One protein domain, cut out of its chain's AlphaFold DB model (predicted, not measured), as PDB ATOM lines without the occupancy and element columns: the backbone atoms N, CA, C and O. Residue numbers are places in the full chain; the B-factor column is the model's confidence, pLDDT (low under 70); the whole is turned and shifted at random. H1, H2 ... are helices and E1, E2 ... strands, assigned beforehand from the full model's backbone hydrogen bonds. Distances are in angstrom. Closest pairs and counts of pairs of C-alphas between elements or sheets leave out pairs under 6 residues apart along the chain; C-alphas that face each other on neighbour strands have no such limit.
ATOM      1  N   ALA A  22     -16.751   6.796  -2.019       89.62
ATOM      2  CA  ALA A  22     -15.673   7.012  -2.966       89.62
ATOM      3  C   ALA A  22     -15.016   5.698  -3.387       89.62
ATOM      4  O   ALA A  22     -14.922   4.749  -2.608       89.62
ATOM      5  N   ILE A  23     -14.539   5.666  -4.629       92.62
ATOM      6  CA  ILE A  23     -13.722   4.582  -5.175       92.62
ATOM      7  C   ILE A  23     -12.349   5.144  -5.492       92.62
ATOM      8  O   ILE A  23     -12.257   6.179  -6.152       92.62
ATOM      9  N   THR A  24     -11.293   4.436  -5.107       92.88
ATOM     10  CA  THR A  24      -9.938   4.735  -5.578       92.88
ATOM     11  C   THR A  24      -9.492   3.720  -6.623       92.88
ATOM     12  O   THR A  24      -9.544   2.510  -6.406       92.88
ATOM     13  N   LEU A  25      -9.019   4.240  -7.752       92.44
ATOM     14  CA  LEU A  25      -8.362   3.515  -8.829       92.44
ATOM     15  C   LEU A  25      -6.854   3.720  -8.701       92.44
ATOM     16  O   LEU A  25      -6.375   4.857  -8.686       92.44
ATOM     17  N   GLN A  26      -6.106   2.624  -8.615       91.12
ATOM     18  CA  GLN A  26      -4.646   2.651  -8.539       91.12
ATOM     19  C   GLN A  26      -4.054   2.300  -9.906       91.12
ATOM     20  O   GLN A  26      -4.271   1.208 -10.429       91.12
ATOM     21  N   PHE A  27      -3.309   3.238 -10.491       91.44
ATOM     22  CA  PHE A  27      -2.560   3.055 -11.731       91.44
ATOM     23  C   PHE A  27      -1.116   2.696 -11.379       91.44
ATOM     24  O   PHE A  27      -0.210   3.516 -11.515       91.44
ATOM     25  N   ASP A  28      -0.935   1.488 -10.849       86.00
ATOM     26  CA  ASP A  28       0.348   0.957 -10.388       86.00
ATOM     27  C   ASP A  28       0.804  -0.235 -11.254       86.00
ATOM     28  O   ASP A  28       0.502  -0.314 -12.445       86.00
ATOM     29  N   SER A  29       1.520  -1.190 -10.657       83.38
ATOM     30  CA  SER A  29       1.885  -2.456 -11.294       83.38
ATOM     31  C   SER A  29       0.756  -3.316 -11.858       83.38
ATOM     32  O   SER A  29       1.041  -4.188 -12.682       83.38
ATOM     33  N   SER A  30      -0.494  -3.102 -11.451       81.25
ATOM     34  CA  SER A  30      -1.652  -3.760 -12.055       81.25
ATOM     35  C   SER A  30      -2.148  -3.063 -13.320       81.25
ATOM     36  O   SER A  30      -2.958  -3.644 -14.033       81.25
ATOM     37  N   ALA A  31      -1.695  -1.842 -13.618       88.62
ATOM     38  CA  ALA A  31      -2.095  -1.121 -14.818       88.62
ATOM     39  C   ALA A  31      -1.363  -1.627 -16.071       88.62
ATOM     40  O   ALA A  31      -0.196  -2.029 -16.037       88.62
ATOM     41  N   THR A  32      -2.038  -1.543 -17.215       91.06
ATOM     42  CA  THR A  32      -1.437  -1.834 -18.520       91.06
ATOM     43  C   THR A  32      -0.761  -0.580 -19.065       91.06
ATOM     44  O   THR A  32      -1.420   0.420 -19.346       91.06
ATOM     45  N   SER A  33       0.559  -0.635 -19.240       91.25
ATOM     46  CA  SER A  33       1.346   0.446 -19.847       91.25
ATOM     47  C   SER A  33       1.317   0.374 -21.373       91.25
ATOM     48  O   SER A  33       1.335  -0.704 -21.967       91.25
ATOM     49  N   SER A  34       1.320   1.537 -22.025       91.94
ATOM     50  CA  SER A  34       1.506   1.639 -23.479       91.94
ATOM     51  C   SER A  34       2.946   1.384 -23.940       91.94
ATOM     52  O   SER A  34       3.201   1.327 -25.143       91.94
ATOM     53  N   ASN A  35       3.886   1.246 -23.002       87.75
ATOM     54  CA  ASN A  35       5.291   0.977 -23.265       87.75
ATOM     55  C   ASN A  35       5.658  -0.465 -22.894       87.75
ATOM     56  O   ASN A  35       5.097  -1.074 -21.983       87.75
ATOM     57  N   THR A  36       6.649  -1.019 -23.589       86.12
ATOM     58  CA  THR A  36       7.228  -2.327 -23.266       86.12
ATOM     59  C   THR A  36       8.755  -2.205 -23.296       86.12
ATOM     60  O   THR A  36       9.316  -2.050 -24.382       86.12
ATOM     61  N   PRO A  37       9.445  -2.260 -22.140       85.12
ATOM     62  CA  PRO A  37       8.897  -2.409 -20.786       85.12
ATOM     63  C   PRO A  37       8.131  -1.160 -20.308       85.12
ATOM     64  O   PRO A  37       8.330  -0.065 -20.831       85.12
ATOM     65  N   ALA A  38       7.274  -1.329 -19.297       87.19
ATOM     66  CA  ALA A  38       6.578  -0.217 -18.653       87.19
ATOM     67  C   ALA A  38       7.571   0.781 -18.029       87.19
ATOM     68  O   ALA A  38       8.612   0.381 -17.498       87.19
ATOM     69  N   THR A  39       7.249   2.076 -18.071       87.25
ATOM     70  CA  THR A  39       8.201   3.139 -17.696       87.25
ATOM     71  C   THR A  39       8.369   3.317 -16.190       87.25
ATOM     72  O   THR A  39       9.426   3.749 -15.736       87.25
ATOM     73  N   GLY A  40       7.338   2.962 -15.423       86.88
ATOM     74  CA  GLY A  40       7.269   3.180 -13.984       86.88
ATOM     75  C   GLY A  40       6.544   4.437 -13.540       86.88
ATOM     76  O   GLY A  40       6.517   4.703 -12.346       86.88
ATOM     77  N   ALA A  41       5.945   5.192 -14.467       90.50
ATOM     78  CA  ALA A  41       4.949   6.187 -14.091       90.50
ATOM     79  C   ALA A  41       3.799   5.519 -13.319       90.50
ATOM     80  O   ALA A  41       3.441   4.376 -13.616       90.50
ATOM     81  N   SER A  42       3.219   6.234 -12.358       91.94
ATOM     82  CA  SER A  42       2.066   5.766 -11.587       91.94
ATOM     83  C   SER A  42       1.199   6.925 -11.106       91.94
ATOM     84  O   SER A  42       1.636   8.078 -11.042       91.94
ATOM     85  N   GLY A  43      -0.048   6.617 -10.765       93.19
ATOM     86  CA  GLY A  43      -0.974   7.590 -10.196       93.19
ATOM     87  C   GLY A  43      -2.154   6.948  -9.482       93.19
ATOM     88  O   GLY A  43      -2.356   5.732  -9.541       93.19
ATOM     89  N   THR A  44      -2.950   7.768  -8.809       93.88
ATOM     90  CA  THR A  44      -4.231   7.354  -8.225       93.88
ATOM     91  C   THR A  44      -5.339   8.288  -8.688       93.88
ATOM     92  O   THR A  44      -5.105   9.468  -8.944       93.88
ATOM     93  N   ALA A  45      -6.543   7.754  -8.866       96.06
ATOM     94  CA  ALA A  45      -7.738   8.555  -9.096       96.06
ATOM     95  C   ALA A  45      -8.789   8.176  -8.063       96.06
ATOM     96  O   ALA A  45      -9.118   7.002  -7.927       96.06
ATOM     97  N   THR A  46      -9.328   9.156  -7.350       96.12
ATOM     98  CA  THR A  46     -10.444   8.963  -6.424       96.12
ATOM     99  C   THR A  46     -11.699   9.572  -7.021       96.12
ATOM    100  O   THR A  46     -11.701  10.748  -7.374       96.12
ATOM    101  N   LEU A  47     -12.750   8.765  -7.143       96.50
ATOM    102  CA  LEU A  47     -14.063   9.140  -7.652       96.50
ATOM    103  C   LEU A  47     -15.030   9.165  -6.470       96.50
ATOM    104  O   LEU A  47     -15.354   8.108  -5.933       96.50
ATOM    105  N   ALA A  48     -15.478  10.348  -6.061       95.88
ATOM    106  CA  ALA A  48     -16.465  10.536  -5.005       95.88
ATOM    107  C   ALA A  48     -17.838  10.852  -5.605       95.88
ATOM    108  O   ALA A  48     -17.961  11.698  -6.491       95.88
ATOM    109  N   PHE A  49     -18.873  10.183  -5.108       94.00
ATOM    110  CA  PHE A  49     -20.209  10.226  -5.692       94.00
ATOM    111  C   PHE A  49     -21.185  10.983  -4.788       94.00
ATOM    112  O   PHE A  49     -21.261  10.729  -3.584       94.00
ATOM    113  N   VAL A  63      -7.074  13.405  -8.737       97.56
ATOM    114  CA  VAL A  63      -5.987  12.618  -9.322       97.56
ATOM    115  C   VAL A  63      -4.669  12.969  -8.661       97.56
ATOM    116  O   VAL A  63      -4.381  14.138  -8.434       97.56
ATOM    117  N   GLU A  64      -3.859  11.965  -8.378       95.69
ATOM    118  CA  GLU A  64      -2.525  12.115  -7.812       95.69
ATOM    119  C   GLU A  64      -1.502  11.504  -8.759       95.69
ATOM    120  O   GLU A  64      -1.692  10.392  -9.262       95.69
ATOM    121  N   ASN A  65      -0.400  12.210  -8.983       94.50
ATOM    122  CA  ASN A  65       0.757  11.638  -9.656       94.50
ATOM    123  C   ASN A  65       1.694  11.034  -8.605       94.50
ATOM    124  O   ASN A  65       2.407  11.756  -7.917       94.50
ATOM    125  N   THR A  66       1.720   9.707  -8.516       91.94
ATOM    126  CA  THR A  66       2.471   8.963  -7.493       91.94
ATOM    127  C   THR A  66       3.785   8.390  -8.016       91.94
ATOM    128  O   THR A  66       4.341   7.481  -7.403       91.94
ATOM    129  N   THR A  67       4.279   8.880  -9.158       88.25
ATOM    130  CA  THR A  67       5.467   8.325  -9.831       88.25
ATOM    131  C   THR A  67       6.713   8.290  -8.930       88.25
ATOM    132  O   THR A  67       7.591   7.464  -9.132       88.25
ATOM    133  N   ASP A  68       6.809   9.141  -7.912       77.50
ATOM    134  CA  ASP A  68       7.911   9.157  -6.940       77.50
ATOM    135  C   ASP A  68       7.681   8.262  -5.701       77.50
ATOM    136  O   ASP A  68       8.615   8.015  -4.935       77.50
ATOM    137  N   ALA A  69       6.463   7.751  -5.504       64.25
ATOM    138  CA  ALA A  69       6.048   7.038  -4.295       64.25
ATOM    139  C   ALA A  69       6.233   5.511  -4.376       64.25
ATOM    140  O   ALA A  69       6.267   4.837  -3.342       64.25
ATOM    141  N   SER A  70       6.361   4.936  -5.577       54.44
ATOM    142  CA  SER A  70       6.568   3.493  -5.756       54.44
ATOM    143  C   SER A  70       7.271   3.162  -7.075       54.44
ATOM    144  O   SER A  70       7.047   3.809  -8.090       54.44
ATOM    145  N   THR A  71       8.129   2.139  -7.083       54.69
ATOM    146  CA  THR A  71       8.855   1.711  -8.289       54.69
ATOM    147  C   THR A  71       8.031   0.675  -9.058       54.69
ATOM    148  O   THR A  71       8.111  -0.522  -8.783       54.69
ATOM    149  N   PHE A  72       7.229   1.112 -10.029       52.91
ATOM    150  CA  PHE A  72       6.701   0.227 -11.076       52.91
ATOM    151  C   PHE A  72       7.706   0.148 -12.244       52.91
ATOM    152  O   PHE A  72       8.454   1.093 -12.478       52.91
ATOM    153  N   GLY A  73       7.756  -0.958 -12.996       55.78
ATOM    154  CA  GLY A  73       8.496  -1.037 -14.270       55.78
ATOM    155  C   GLY A  73       9.961  -0.565 -14.217       55.78
ATOM    156  O   GLY A  73      10.688  -0.878 -13.277       55.78
ATOM    157  N   ALA A  74      10.403   0.194 -15.229       59.09
ATOM    158  CA  ALA A  74      11.761   0.755 -15.330       59.09
ATOM    159  C   ALA A  74      12.107   1.815 -14.257       59.09
ATOM    160  O   ALA A  74      13.174   2.427 -14.327       59.09
ATOM    161  N   GLY A  75      11.239   2.006 -13.258       68.06
ATOM    162  CA  GLY A  75      11.510   2.790 -12.063       68.06
ATOM    163  C   GLY A  75      11.542   4.279 -12.322       68.06
ATOM    164  O   GLY A  75      12.529   4.940 -11.997       68.06
ATOM    165  N   ALA A  76      10.479   4.810 -12.930       80.81
ATOM    166  CA  ALA A  76      10.348   6.247 -13.018       80.81
ATOM    167  C   ALA A  76      10.337   6.902 -11.642       80.81
ATOM    168  O   ALA A  76       9.710   6.393 -10.728       80.81
ATOM    169  N   THR A  77      11.076   8.002 -11.505       82.19
ATOM    170  CA  THR A  77      11.104   8.815 -10.278       82.19
ATOM    171  C   THR A  77      10.561  10.217 -10.510       82.19
ATOM    172  O   THR A  77      10.362  10.962  -9.562       82.19
ATOM    173  N   VAL A  78      10.365  10.599 -11.775       87.69
ATOM    174  CA  VAL A  78       9.795  11.884 -12.187       87.69
ATOM    175  C   VAL A  78       8.882  11.668 -13.389       87.69
ATOM    176  O   VAL A  78       9.214  10.905 -14.304       87.69
ATOM    177  N   SER A  79       7.733  12.337 -13.398       91.38
ATOM    178  CA  SER A  79       6.813  12.407 -14.536       91.38
ATOM    179  C   SER A  79       5.860  13.588 -14.356       91.38
ATOM    180  O   SER A  79       5.736  14.134 -13.261       91.38
ATOM    181  N   LYS A  80       5.149  13.960 -15.418       93.31
ATOM    182  CA  LYS A  80       4.026  14.898 -15.370       93.31
ATOM    183  C   LYS A  80       2.745  14.216 -15.824       93.31
ATOM    184  O   LYS A  80       2.693  13.724 -16.952       93.31
ATOM    185  N   LEU A  81       1.711  14.208 -14.983       94.62
ATOM    186  CA  LEU A  81       0.386  13.708 -15.343       94.62
ATOM    187  C   LEU A  81      -0.348  14.805 -16.124       94.62
ATOM    188  O   LEU A  81      -0.600  15.897 -15.627       94.62
ATOM    189  N   THR A  82      -0.647  14.502 -17.384       95.75
ATOM    190  CA  THR A  82      -1.211  15.440 -18.374       95.75
ATOM    191  C   THR A  82      -2.691  15.209 -18.654       95.75
ATOM    192  O   THR A  82      -3.324  16.041 -19.294       95.75
ATOM    193  N   GLY A  83      -3.250  14.077 -18.225       96.31
ATOM    194  CA  GLY A  83      -4.667  13.810 -18.409       96.31
ATOM    195  C   GLY A  83      -5.149  12.563 -17.690       96.31
ATOM    196  O   GLY A  83      -4.386  11.621 -17.460       96.31
ATOM    197  N   PHE A  84      -6.438  12.578 -17.377       97.69
ATOM    198  CA  PHE A  84      -7.191  11.462 -16.825       97.69
ATOM    199  C   PHE A  84      -8.527  11.350 -17.556       97.69
ATOM    200  O   PHE A  84      -9.174  12.367 -17.817       97.69
ATOM    201  N   ALA A  85      -8.938  10.130 -17.885       97.38
ATOM    202  CA  ALA A  85     -10.249   9.875 -18.462       97.38
ATOM    203  C   ALA A  85     -10.830   8.540 -18.005       97.38
ATOM    204  O   ALA A  85     -10.090   7.639 -17.616       97.38
ATOM    205  N   PHE A  86     -12.151   8.407 -18.075       95.88
ATOM    206  CA  PHE A  86     -12.857   7.162 -17.791       95.88
ATOM    207  C   PHE A  86     -14.137   7.029 -18.624       95.88
ATOM    208  O   PHE A  86     -14.664   8.015 -19.148       95.88
ATOM    209  N   SER A  87     -14.616   5.797 -18.766       94.62
ATOM    210  CA  SER A  87     -15.848   5.472 -19.488       94.62
ATOM    211  C   SER A  87     -17.081   5.611 -18.597       94.62
ATOM    212  O   SER A  87     -17.050   5.345 -17.390       94.62
ATOM    213  N   LEU A  88     -18.195   6.011 -19.195       93.06
ATOM    214  CA  LEU A  88     -19.489   5.999 -18.529       93.06
ATOM    215  C   LEU A  88     -20.071   4.585 -18.510       93.06
ATOM    216  O   LEU A  88     -19.910   3.815 -19.452       93.06
ATOM    217  N   LEU A  89     -20.788   4.250 -17.436       90.06
ATOM    218  CA  LEU A  89     -21.537   2.997 -17.373       90.06
ATOM    219  C   LEU A  89     -22.636   2.982 -18.443       90.06
ATOM    220  O   LEU A  89     -23.296   3.997 -18.691       90.06
ATOM    221  N   SER A  90     -22.886   1.811 -19.027       87.81
ATOM    222  CA  SER A  90     -23.976   1.631 -19.986       87.81
ATOM    223  C   SER A  90     -25.319   2.090 -19.402       87.81
ATOM    224  O   SER A  90     -25.655   1.815 -18.250       87.81
ATOM    225  N   LEU A 104      -4.938  19.930 -14.430       95.94
ATOM    226  CA  LEU A 104      -5.908  19.471 -15.423       95.94
ATOM    227  C   LEU A 104      -6.995  20.538 -15.586       95.94
ATOM    228  O   LEU A 104      -8.134  20.410 -15.122       95.94
ATOM    229  N   ASP A 105      -6.595  21.627 -16.231       94.31
ATOM    230  CA  ASP A 105      -7.337  22.881 -16.359       94.31
ATOM    231  C   ASP A 105      -8.380  22.887 -17.488       94.31
ATOM    232  O   ASP A 105      -9.130  23.854 -17.653       94.31
ATOM    233  N   TYR A 106      -8.485  21.791 -18.242       95.19
ATOM    234  CA  TYR A 106      -9.463  21.644 -19.307       95.19
ATOM    235  C   TYR A 106     -10.321  20.390 -19.154       95.19
ATOM    236  O   TYR A 106      -9.818  19.280 -18.992       95.19
ATOM    237  N   ALA A 107     -11.638  20.567 -19.266       96.50
ATOM    238  CA  ALA A 107     -12.624  19.495 -19.282       96.50
ATOM    239  C   ALA A 107     -13.143  19.274 -20.710       96.50
ATOM    240  O   ALA A 107     -13.614  20.211 -21.359       96.50
ATOM    241  N   PHE A 108     -13.088  18.037 -21.202       95.56
ATOM    242  CA  PHE A 108     -13.529  17.704 -22.555       95.56
ATOM    243  C   PHE A 108     -15.018  17.356 -22.561       95.56
ATOM    244  O   PHE A 108     -15.438  16.361 -21.981       95.56
ATOM    245  N   ALA A 109     -15.824  18.162 -23.258       89.56
ATOM    246  CA  ALA A 109     -17.278  17.981 -23.361       89.56
ATOM    247  C   ALA A 109     -17.712  16.844 -24.312       89.56
ATOM    248  O   ALA A 109     -18.902  16.654 -24.559       89.56
ATOM    249  N   SER A 110     -16.756  16.115 -24.881       90.19
ATOM    250  CA  SER A 110     -16.974  14.987 -25.779       90.19
ATOM    251  C   SER A 110     -15.952  13.899 -25.494       90.19
ATOM    252  O   SER A 110     -14.857  14.202 -25.016       90.19
ATOM    253  N   ALA A 111     -16.280  12.664 -25.880       91.38
ATOM    254  CA  ALA A 111     -15.373  11.539 -25.743       91.38
ATOM    255  C   ALA A 111     -13.997  11.836 -26.359       91.38
ATOM    256  O   ALA A 111     -13.882  12.433 -27.436       91.38
ATOM    257  N   VAL A 112     -12.951  11.396 -25.671       94.00
ATOM    258  CA  VAL A 112     -11.559  11.534 -26.098       94.00
ATOM    259  C   VAL A 112     -11.013  10.172 -26.485       94.00
ATOM    260  O   VAL A 112     -11.330   9.165 -25.861       94.00
ATOM    261  N   SER A 113     -10.155  10.129 -27.500       92.31
ATOM    262  CA  SER A 113      -9.414   8.910 -27.835       92.31
ATOM    263  C   SER A 113      -8.019   8.945 -27.217       92.31
ATOM    264  O   SER A 113      -7.397  10.005 -27.150       92.31
ATOM    265  N   LEU A 114      -7.503   7.797 -26.786       90.31
ATOM    266  CA  LEU A 114      -6.122   7.648 -26.346       90.31
ATOM    267  C   LEU A 114      -5.548   6.289 -26.777       90.31
ATOM    268  O   LEU A 114      -5.418   5.376 -25.960       90.31
ATOM    269  N   PRO A 115      -5.154   6.137 -28.055       90.06
ATOM    270  CA  PRO A 115      -4.551   4.899 -28.542       90.06
ATOM    271  C   PRO A 115      -3.294   4.524 -27.730       90.06
ATOM    272  O   PRO A 115      -2.531   5.428 -27.370       90.06
ATOM    273  N   PRO A 116      -3.031   3.234 -27.457       90.94
ATOM    274  CA  PRO A 116      -3.735   2.066 -27.995       90.94
ATOM    275  C   PRO A 116      -5.038   1.697 -27.260       90.94
ATOM    276  O   PRO A 116      -5.708   0.763 -27.676       90.94
ATOM    277  N   PHE A 117      -5.430   2.428 -26.214       91.19
ATOM    278  CA  PHE A 117      -6.494   2.031 -25.282       91.19
ATOM    279  C   PHE A 117      -7.913   2.481 -25.666       91.19
ATOM    280  O   PHE A 117      -8.815   2.444 -24.841       91.19
ATOM    281  N   GLY A 118      -8.131   2.906 -26.912       91.44
ATOM    282  CA  GLY A 118      -9.471   3.243 -27.401       91.44
ATOM    283  C   GLY A 118      -9.937   4.649 -27.023       91.44
ATOM    284  O   GLY A 118      -9.205   5.618 -27.249       91.44
ATOM    285  N   SER A 119     -11.175   4.762 -26.537       93.19
ATOM    286  CA  SER A 119     -11.865   6.030 -26.275       93.19
ATOM    287  C   SER A 119     -12.575   6.022 -24.925       93.19
ATOM    288  O   SER A 119     -13.006   4.972 -24.461       93.19
ATOM    289  N   PHE A 120     -12.714   7.206 -24.331       95.06
ATOM    290  CA  PHE A 120     -13.260   7.425 -22.993       95.06
ATOM    291  C   PHE A 120     -14.244   8.592 -23.019       95.06
ATOM    292  O   PHE A 120     -14.020   9.571 -23.731       95.06
ATOM    293  N   ASP A 121     -15.317   8.494 -22.241       95.38
ATOM    294  CA  ASP A 121     -16.454   9.421 -22.301       95.38
ATOM    295  C   ASP A 121     -16.245  10.703 -21.490       95.38
ATOM    296  O   ASP A 121     -16.743  11.763 -21.866       95.38
ATOM    297  N   VAL A 122     -15.512  10.607 -20.379       96.88
ATOM    298  CA  VAL A 122     -15.250  11.714 -19.453       96.88
ATOM    299  C   VAL A 122     -13.752  11.926 -19.366       96.88
ATOM    300  O   VAL A 122     -13.026  10.978 -19.084       96.88
ATOM    301  N   ALA A 123     -13.282  13.154 -19.590       97.50
ATOM    302  CA  ALA A 123     -11.855  13.437 -19.585       97.50
ATOM    303  C   ALA A 123     -11.504  14.851 -19.132       97.50
ATOM    304  O   ALA A 123     -12.169  15.828 -19.491       97.50
ATOM    305  N   TRP A 124     -10.374  14.940 -18.438       97.19
ATOM    306  CA  TRP A 124      -9.674  16.183 -18.145       97.19
ATOM    307  C   TRP A 124      -8.235  16.104 -18.630       97.19
ATOM    308  O   TRP A 124      -7.613  15.039 -18.606       97.19
ATOM    309  N   GLY A 125      -7.702  17.234 -19.070       95.25
ATOM    310  CA  GLY A 125      -6.331  17.339 -19.547       95.25
ATOM    311  C   GLY A 125      -5.733  18.704 -19.262       95.25
ATOM    312  O   GLY A 125      -6.456  19.670 -19.036       95.25
ATOM    313  N   ASP A 126      -4.410  18.750 -19.299       93.62
ATOM    314  CA  ASP A 126      -3.617  19.976 -19.247       93.62
ATOM    315  C   ASP A 126      -3.705  20.725 -20.588       93.62
ATOM    316  O   ASP A 126      -3.576  20.134 -21.670       93.62
ATOM    317  N   ASN A 127      -3.941  22.034 -20.521       87.69
ATOM    318  CA  ASN A 127      -3.852  22.984 -21.625       87.69
ATOM    319  C   ASN A 127      -4.675  22.576 -22.861       87.69
ATOM    320  O   ASN A 127      -4.216  22.639 -24.008       87.69
ATOM    321  N   SER A 128      -5.909  22.116 -22.636       87.69
ATOM    322  CA  SER A 128      -6.841  21.648 -23.679       87.69
ATOM    323  C   SER A 128      -6.320  20.511 -24.564       87.69
ATOM    324  O   SER A 128      -6.837  20.281 -25.662       87.69
ATOM    325  N   ASN A 129      -5.318  19.760 -24.096       84.19
ATOM    326  CA  ASN A 129      -4.666  18.743 -24.902       84.19
ATOM    327  C   ASN A 129      -4.618  17.369 -24.232       84.19
ATOM    328  O   ASN A 129      -3.763  17.078 -23.401       84.19
ATOM    329  N   PHE A 130      -5.509  16.477 -24.665       84.56
ATOM    330  CA  PHE A 130      -5.549  15.119 -24.126       84.56
ATOM    331  C   PHE A 130      -4.544  14.166 -24.795       84.56
ATOM    332  O   PHE A 130      -3.958  13.310 -24.139       84.56
ATOM    333  N   GLN A 131      -4.322  14.291 -26.109       79.31
ATOM    334  CA  GLN A 131      -3.507  13.337 -26.884       79.31
ATOM    335  C   GLN A 131      -2.065  13.804 -27.130       79.31
ATOM    336  O   GLN A 131      -1.162  12.980 -27.307       79.31
ATOM    337  N   GLY A 132      -1.838  15.114 -27.149       72.12
ATOM    338  CA  GLY A 132      -0.584  15.778 -27.500       72.12
ATOM    339  C   GLY A 132      -0.151  16.798 -26.444       72.12
ATOM    340  O   GLY A 132      -0.489  16.669 -25.269       72.12
ATOM    341  N   GLY A 133       0.631  17.794 -26.857       73.12
ATOM    342  CA  GLY A 133       1.112  18.861 -25.973       73.12
ATOM    343  C   GLY A 133       2.427  18.510 -25.286       73.12
ATOM    344  O   GLY A 133       2.940  17.407 -25.465       73.12
ATOM    345  N   GLY A 134       2.990  19.463 -24.551       77.69
ATOM    346  CA  GLY A 134       4.174  19.258 -23.716       77.69
ATOM    347  C   GLY A 134       3.805  19.164 -22.231       77.69
ATOM    348  O   GLY A 134       2.654  19.389 -21.883       77.69
ATOM    349  N   PRO A 135       4.775  18.904 -21.346       83.88
ATOM    350  CA  PRO A 135       4.576  18.786 -19.892       83.88
ATOM    351  C   PRO A 135       4.376  20.140 -19.171       83.88
ATOM    352  O   PRO A 135       4.466  20.209 -17.946       83.88
ATOM    353  N   GLY A 136       4.251  21.243 -19.913       82.50
ATOM    354  CA  GLY A 136       4.324  22.595 -19.363       82.50
ATOM    355  C   GLY A 136       3.016  23.015 -18.707       82.50
ATOM    356  O   GLY A 136       2.171  23.561 -19.402       82.50
ATOM    357  N   GLY A 137       2.898  22.808 -17.394       85.56
ATOM    358  CA  GLY A 137       1.678  23.084 -16.618       85.56
ATOM    359  C   GLY A 137       1.061  21.830 -15.996       85.56
ATOM    360  O   GLY A 137       0.332  21.929 -15.019       85.56
ATOM    361  N   ALA A 138       1.445  20.655 -16.491       92.88
ATOM    362  CA  ALA A 138       0.952  19.365 -16.035       92.88
ATOM    363  C   ALA A 138       1.351  18.998 -14.591       92.88
ATOM    364  O   ALA A 138       2.367  19.453 -14.053       92.88
ATOM    365  N   LEU A 139       0.557  18.109 -13.987       94.94
ATOM    366  CA  LEU A 139       0.615  17.742 -12.571       94.94
ATOM    367  C   LEU A 139       1.953  17.058 -12.215       94.94
ATOM    368  O   LEU A 139       2.228  15.957 -12.715       94.94
ATOM    369  N   PRO A 140       2.794  17.676 -11.359       94.12
ATOM    370  CA  PRO A 140       4.036  17.078 -10.882       94.12
ATOM    371  C   PRO A 140       3.821  15.797 -10.091       94.12
ATOM    372  O   PRO A 140       2.787  15.618  -9.461       94.12
ATOM    373  N   GLU A 141       4.846  14.962 -10.068       91.00
ATOM    374  CA  GLU A 141       5.025  13.903  -9.084       91.00
ATOM    375  C   GLU A 141       4.842  14.423  -7.641       91.00
ATOM    376  O   GLU A 141       5.217  15.558  -7.322       91.00
ATOM    377  N   GLY A 142       4.190  13.623  -6.796       90.62
ATOM    378  CA  GLY A 142       3.862  13.948  -5.408       90.62
ATOM    379  C   GLY A 142       2.760  15.000  -5.225       90.62
ATOM    380  O   GLY A 142       2.525  15.451  -4.103       90.62
ATOM    381  N   GLN A 143       2.102  15.442  -6.304       94.62
ATOM    382  CA  GLN A 143       1.010  16.417  -6.252       94.62
ATOM    383  C   GLN A 143      -0.339  15.775  -6.570       94.62
ATOM    384  O   GLN A 143      -0.439  14.801  -7.321       94.62
ATOM    385  N   ILE A 144      -1.384  16.404  -6.033       95.56
ATOM    386  CA  ILE A 144      -2.784  16.048  -6.247       95.56
ATOM    387  C   ILE A 144      -3.473  17.204  -6.969       95.56
ATOM    388  O   ILE A 144      -3.328  18.359  -6.565       95.56
ATOM    389  N   ASP A 145      -4.267  16.889  -7.988       97.38
ATOM    390  CA  ASP A 145      -5.251  17.810  -8.544       97.38
ATOM    391  C   ASP A 145      -6.671  17.444  -8.097       97.38
ATOM    392  O   ASP A 145      -7.025  16.273  -7.912       97.38
ATOM    393  N   THR A 146      -7.492  18.468  -7.892       96.56
ATOM    394  CA  THR A 146      -8.871  18.353  -7.390       96.56
ATOM    395  C   THR A 146      -9.789  19.306  -8.148       96.56
ATOM    396  O   THR A 146      -9.344  20.112  -8.957       96.56
ATOM    397  N   ALA A 161     -25.054   6.367  -4.468       87.50
ATOM    398  CA  ALA A 161     -24.564   5.142  -3.827       87.50
ATOM    399  C   ALA A 161     -24.677   3.898  -4.730       87.50
ATOM    400  O   ALA A 161     -23.791   3.042  -4.761       87.50
ATOM    401  N   THR A 162     -25.767   3.783  -5.493       89.06
ATOM    402  CA  THR A 162     -25.920   2.686  -6.463       89.06
ATOM    403  C   THR A 162     -25.019   2.865  -7.680       89.06
ATOM    404  O   THR A 162     -24.540   1.869  -8.212       89.06
ATOM    405  N   LEU A 163     -24.764   4.108  -8.106       90.06
ATOM    406  CA  LEU A 163     -23.830   4.400  -9.191       90.06
ATOM    407  C   LEU A 163     -22.398   4.048  -8.780       90.06
ATOM    408  O   LEU A 163     -21.700   3.370  -9.525       90.06
ATOM    409  N   GLU A 164     -21.990   4.442  -7.576       92.12
ATOM    410  CA  GLU A 164     -20.707   4.059  -6.988       92.12
ATOM    411  C   GLU A 164     -20.574   2.534  -6.915       92.12
ATOM    412  O   GLU A 164     -19.620   1.969  -7.435       92.12
ATOM    413  N   SER A 165     -21.573   1.832  -6.377       89.25
ATOM    414  CA  SER A 165     -21.539   0.362  -6.324       89.25
ATOM    415  C   SER A 165     -21.437  -0.282  -7.717       89.25
ATOM    416  O   SER A 165     -20.751  -1.291  -7.873       89.25
ATOM    417  N   ALA A 166     -22.078   0.303  -8.734       89.44
ATOM    418  CA  ALA A 166     -21.987  -0.163 -10.116       89.44
ATOM    419  C   ALA A 166     -20.599   0.089 -10.727       89.44
ATOM    420  O   ALA A 166     -20.054  -0.809 -11.359       89.44
ATOM    421  N   TYR A 167     -19.994   1.258 -10.491       91.12
ATOM    422  CA  TYR A 167     -18.617   1.533 -10.912       91.12
ATOM    423  C   TYR A 167     -17.620   0.612 -10.219       91.12
ATOM    424  O   TYR A 167     -16.724   0.087 -10.868       91.12
ATOM    425  N   LEU A 168     -17.781   0.381  -8.915       89.94
ATOM    426  CA  LEU A 168     -16.908  -0.505  -8.152       89.94
ATOM    427  C   LEU A 168     -16.967  -1.938  -8.684       89.94
ATOM    428  O   LEU A 168     -15.934  -2.594  -8.783       89.94
ATOM    429  N   ALA A 169     -18.166  -2.421  -9.016       87.81
ATOM    430  CA  ALA A 169     -18.343  -3.735  -9.618       87.81
ATOM    431  C   ALA A 169     -17.707  -3.790 -11.011       87.81
ATOM    432  O   ALA A 169     -16.916  -4.685 -11.271       87.81
ATOM    433  N   ALA A 170     -17.997  -2.812 -11.867       88.19
ATOM    434  CA  ALA A 170     -17.523  -2.795 -13.245       88.19
ATOM    435  C   ALA A 170     -15.997  -2.608 -13.355       88.19
ATOM    436  O   ALA A 170     -15.369  -3.218 -14.205       88.19
ATOM    437  N   PHE A 171     -15.364  -1.848 -12.455       88.50
ATOM    438  CA  PHE A 171     -13.899  -1.742 -12.389       88.50
ATOM    439  C   PHE A 171     -13.210  -2.979 -11.791       88.50
ATOM    440  O   PHE A 171     -11.983  -3.046 -11.817       88.50
ATOM    441  N   ASN A 172     -13.959  -3.912 -11.202       84.69
ATOM    442  CA  ASN A 172     -13.442  -5.189 -10.700       84.69
ATOM    443  C   ASN A 172     -13.951  -6.385 -11.527       84.69
ATOM    444  O   ASN A 172     -13.727  -7.530 -11.133       84.69
ATOM    445  N   ASP A 173     -14.680  -6.129 -12.615       77.75
ATOM    446  CA  ASP A 173     -15.103  -7.145 -13.569       77.75
ATOM    447  C   ASP A 173     -14.076  -7.207 -14.707       77.75
ATOM    448  O   ASP A 173     -13.539  -6.186 -15.132       77.75
ATOM    449  N   ASP A 174     -13.810  -8.413 -15.202       66.31
ATOM    450  CA  ASP A 174     -12.907  -8.649 -16.334       66.31
ATOM    451  C   ASP A 174     -13.622  -8.414 -17.684       66.31
ATOM    452  O   ASP A 174     -13.074  -8.708 -18.750       66.31
ATOM    453  N   SER A 175     -14.869  -7.932 -17.657       62.78
ATOM    454  CA  SER A 175     -15.579  -7.473 -18.845       62.78
ATOM    455  C   SER A 175     -15.043  -6.094 -19.253       62.78
ATOM    456  O   SER A 175     -15.039  -5.157 -18.461       62.78
ATOM    457  N   ASP A 176     -14.581  -5.950 -20.501       61.62
ATOM    458  CA  ASP A 176     -14.035  -4.703 -21.083       61.62
ATOM    459  C   ASP A 176     -15.078  -3.553 -21.200       61.62
ATOM    460  O   ASP A 176     -14.957  -2.662 -22.045       61.62
ATOM    461  N   ASP A 177     -16.141  -3.563 -20.393       67.56
ATOM    462  CA  ASP A 177     -17.301  -2.681 -20.519       67.56
ATOM    463  C   ASP A 177     -17.007  -1.246 -20.059       67.56
ATOM    464  O   ASP A 177     -17.609  -0.301 -20.577       67.56
ATOM    465  N   ILE A 178     -16.071  -1.052 -19.122       86.81
ATOM    466  CA  ILE A 178     -15.586   0.277 -18.726       86.81
ATOM    467  C   ILE A 178     -14.067   0.303 -18.558       86.81
ATOM    468  O   ILE A 178     -13.445  -0.678 -18.165       86.81
ATOM    469  N   GLY A 179     -13.462   1.467 -18.796       91.00
ATOM    470  CA  GLY A 179     -12.039   1.682 -18.562       91.00
ATOM    471  C   GLY A 179     -11.766   3.035 -17.922       91.00
ATOM    472  O   GLY A 179     -12.579   3.955 -17.985       91.00
ATOM    473  N   ALA A 180     -10.587   3.163 -17.321       94.88
ATOM    474  CA  ALA A 180     -10.029   4.437 -16.894       94.88
ATOM    475  C   ALA A 180      -8.566   4.511 -17.323       94.88
ATOM    476  O   ALA A 180      -7.872   3.493 -17.362       94.88
ATOM    477  N   VAL A 181      -8.088   5.702 -17.662       95.88
ATOM    478  CA  VAL A 181      -6.755   5.903 -18.219       95.88
ATOM    479  C   VAL A 181      -6.095   7.149 -17.649       95.88
ATOM    480  O   VAL A 181      -6.742   8.176 -17.440       95.88
ATOM    481  N   MET A 182      -4.783   7.070 -17.452       95.56
ATOM    482  CA  MET A 182      -3.925   8.213 -17.156       95.56
ATOM    483  C   MET A 182      -2.875   8.394 -18.240       95.56
ATOM    484  O   MET A 182      -2.350   7.420 -18.788       95.56
ATOM    485  N   ARG A 183      -2.533   9.649 -18.525       94.88
ATOM    486  CA  ARG A 183      -1.477  10.013 -19.470       94.88
ATOM    487  C   ARG A 183      -0.364  10.773 -18.772       94.88
ATOM    488  O   ARG A 183      -0.594  11.838 -18.200       94.88
ATOM    489  N   PHE A 184       0.856  10.294 -18.954       93.44
ATOM    490  CA  PHE A 184       2.074  10.874 -18.418       93.44
ATOM    491  C   PHE A 184       2.993  11.367 -19.535       93.44
ATOM    492  O   PHE A 184       3.095  10.770 -20.610       93.44
ATOM    493  N   GLN A 185       3.703  12.450 -19.257       92.19
ATOM    494  CA  GLN A 185       4.803  12.966 -20.059       92.19
ATOM    495  C   GLN A 185       6.030  13.216 -19.195       92.19
ATOM    496  O   GLN A 185       5.960  13.196 -17.969       92.19
ATOM    497  N   SER A 186       7.160  13.466 -19.850       88.81
ATOM    498  CA  SER A 186       8.436  13.734 -19.191       88.81
ATOM    499  C   SER A 186       8.837  12.668 -18.180       88.81
ATOM    500  O   SER A 186       9.403  12.971 -17.130       88.81
ATOM    501  N   VAL A 187       8.543  11.411 -18.507       86.50
ATOM    502  CA  VAL A 187       8.894  10.284 -17.649       86.50
ATOM    503  C   VAL A 187      10.418  10.118 -17.650       86.50
ATOM    504  O   VAL A 187      11.023   9.988 -18.716       86.50
ATOM    505  N   ASN A 188      11.043  10.156 -16.468       75.50
ATOM    506  CA  ASN A 188      12.497  10.051 -16.263       75.50
ATOM    507  C   ASN A 188      13.352  11.022 -17.094       75.50
ATOM    508  O   ASN A 188      14.185  10.611 -17.900       75.50
ATOM    509  N   ALA A 189      13.163  12.327 -16.869       58.22
ATOM    510  CA  ALA A 189      13.977  13.428 -17.409       58.22
ATOM    511  C   ALA A 189      14.098  13.511 -18.954       58.22
ATOM    512  O   ALA A 189      14.855  14.339 -19.462       58.22
ATOM    513  N   GLY A 190      13.347  12.703 -19.713       57.28
ATOM    514  CA  GLY A 190      13.343  12.689 -21.181       57.28
ATOM    515  C   GLY A 190      12.048  13.212 -21.815       57.28
ATOM    516  O   GLY A 190      11.137  13.668 -21.134       57.28
ATOM    517  N   SER A 191      11.937  13.100 -23.143       58.19
ATOM    518  CA  SER A 191      10.698  13.321 -23.918       58.19
ATOM    519  C   SER A 191       9.738  12.120 -23.892       58.19
ATOM    520  O   SER A 191       8.795  12.059 -24.678       58.19
ATOM    521  N   GLY A 192       9.999  11.137 -23.023       79.19
ATOM    522  CA  GLY A 192       9.198   9.927 -22.903       79.19
ATOM    523  C   GLY A 192       7.785  10.235 -22.416       79.19
ATOM    524  O   GLY A 192       7.581  11.070 -21.533       79.19
ATOM    525  N   SER A 193       6.812   9.539 -22.992       89.00
ATOM    526  CA  SER A 193       5.414   9.579 -22.572       89.00
ATOM    527  C   SER A 193       4.954   8.177 -22.218       89.00
ATOM    528  O   SER A 193       5.368   7.216 -22.872       89.00
ATOM    529  N   ASP A 194       4.058   8.068 -21.249       91.12
ATOM    530  CA  ASP A 194       3.391   6.812 -20.932       91.12
ATOM    531  C   ASP A 194       1.885   7.017 -20.824       91.12
ATOM    532  O   ASP A 194       1.387   8.117 -20.589       91.12
ATOM    533  N   LYS A 195       1.153   5.939 -21.038       93.56
ATOM    534  CA  LYS A 195      -0.287   5.855 -20.849       93.56
ATOM    535  C   LYS A 195      -0.522   4.602 -20.034       93.56
ATOM    536  O   LYS A 195       0.023   3.552 -20.377       93.56
ATOM    537  N   LEU A 196      -1.324   4.723 -18.990       93.12
ATOM    538  CA  LEU A 196      -1.666   3.619 -18.108       93.12
ATOM    539  C   LEU A 196      -3.166   3.388 -18.202       93.12
ATOM    540  O   LEU A 196      -3.937   4.264 -17.814       93.12
ATOM    541  N   LEU A 197      -3.563   2.236 -18.727       93.88
ATOM    542  CA  LEU A 197      -4.932   1.740 -18.639       93.88
ATOM    543  C   LEU A 197      -5.097   1.021 -17.299       93.88
ATOM    544  O   LEU A 197      -4.283   0.167 -16.945       93.88
ATOM    545  N   TYR A 198      -6.139   1.373 -16.561       90.88
ATOM    546  CA  TYR A 198      -6.463   0.746 -15.289       90.88
ATOM    547  C   TYR A 198      -6.721  -0.761 -15.474       90.88
ATOM    548  O   TYR A 198      -7.518  -1.149 -16.323       90.88
ATOM    549  N   GLY A 199      -6.022  -1.605 -14.706       71.31
ATOM    550  CA  GLY A 199      -6.193  -3.061 -14.733       71.31
ATOM    551  C   GLY A 199      -7.104  -3.514 -13.597       71.31
ATOM    552  O   GLY A 199      -6.735  -3.384 -12.427       71.31
ATOM    553  N   GLY A 200      -8.296  -3.992 -13.954       60.91
ATOM    554  CA  GLY A 200      -9.485  -4.126 -13.108       60.91
ATOM    555  C   GLY A 200      -9.452  -5.117 -11.941       60.91
ATOM    556  O   GLY A 200     -10.301  -5.990 -11.856       60.91
ATOM    557  N   VAL A 201      -8.520  -4.989 -10.991       50.72
ATOM    558  CA  VAL A 201      -8.449  -5.916  -9.835       50.72
ATOM    559  C   VAL A 201      -8.196  -5.218  -8.489       50.72
ATOM    560  O   VAL A 201      -7.852  -5.871  -7.501       50.72
ATOM    561  N   ARG A 202      -8.287  -3.880  -8.423       58.34
ATOM    562  CA  ARG A 202      -7.888  -3.091  -7.237       58.34
ATOM    563  C   ARG A 202      -8.745  -1.850  -6.976       58.34
ATOM    564  O   ARG A 202      -8.253  -0.897  -6.374       58.34
ATOM    565  N   ALA A 203     -10.012  -1.840  -7.392       56.03
ATOM    566  CA  ALA A 203     -10.886  -0.723  -7.056       56.03
ATOM    567  C   ALA A 203     -11.367  -0.961  -5.627       56.03
ATOM    568  O   ALA A 203     -12.003  -1.981  -5.348       56.03
ATOM    569  N   CYS A 204     -11.020  -0.060  -4.709       64.50
ATOM    570  CA  CYS A 204     -11.424  -0.156  -3.312       64.50
ATOM    571  C   CYS A 204     -12.365   0.985  -2.938       64.50
ATOM    572  O   CYS A 204     -12.208   2.118  -3.395       64.50
ATOM    573  N   ARG A 205     -13.345   0.662  -2.090       66.94
ATOM    574  CA  ARG A 205     -14.159   1.663  -1.407       66.94
ATOM    575  C   ARG A 205     -13.322   2.299  -0.301       66.94
ATOM    576  O   ARG A 205     -12.650   1.573   0.440       66.94
ATOM    577  N   VAL A 206     -13.394   3.619  -0.192       57.69
ATOM    578  CA  VAL A 206     -12.710   4.419   0.836       57.69
ATOM    579  C   VAL A 206     -13.709   5.153   1.710       57.69
ATOM    580  O   VAL A 206     -14.764   5.564   1.176       57.69
TER     581      VAL A 206
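What this domain is: This is residues 22 to 49, 63 to 90, 104 to 146 and 161 to 206 of the 206 residues of an uncharacterized protein of Rhodobacteraceae bacterium HLUCCO18 (UniProt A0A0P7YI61). Little regular structure is here: two small sheets make a sandwich, their strands crossed, amid long loops, with H1 over one end of the smaller sheet. The 145 printed residues run E1 to E7, H1, E8, E9; the antiparallel sheets are E5 E6 E4 E8 E9 and E1 E2 E3 E7. It is mostly strand, under half in named elements, and compact: radius of gyration of the C-alphas 14.0 A, spans 42 by 31 by 26 A.

How they stand to each other: Start at E1, residues 22 to 27, in a hairpin with E2, residues 43 to 49; N 25 and O 45 are 2.8 A apart. H1, residues 161 to 170, every O i to N i+4 pair within hydrogen-bond range, is on their sheet, height 9.1 A; the C-alphas of Ile 23 and Leu 168, the closest to E1, are 6.7 A apart.

Where its parts are: Find C-alpha 22 at (-15.673, 7.012, -2.966); E1 spans 16.3 A, E2 19.9 A. Next come E3, 63 to 65; E4, 80 to 86, 18.7 A; E5, 106 to 108; E6, 122 to 125; E7, 144 to 146; E8, 180 to 185, 17.4 A; and E9, 193 to 197, ending at (-4.932, 1.740, -18.639).

The domain as a whole: Cuts after 49, 90 and 146 leave C-alpha gaps of 14.9, 25.8 and 20.8 A. Links E1 to E2, E3 to E4, E5 to E6 and E6 to E7 are long; 21 residues, among them 200 to 206, have pLDDT under 70.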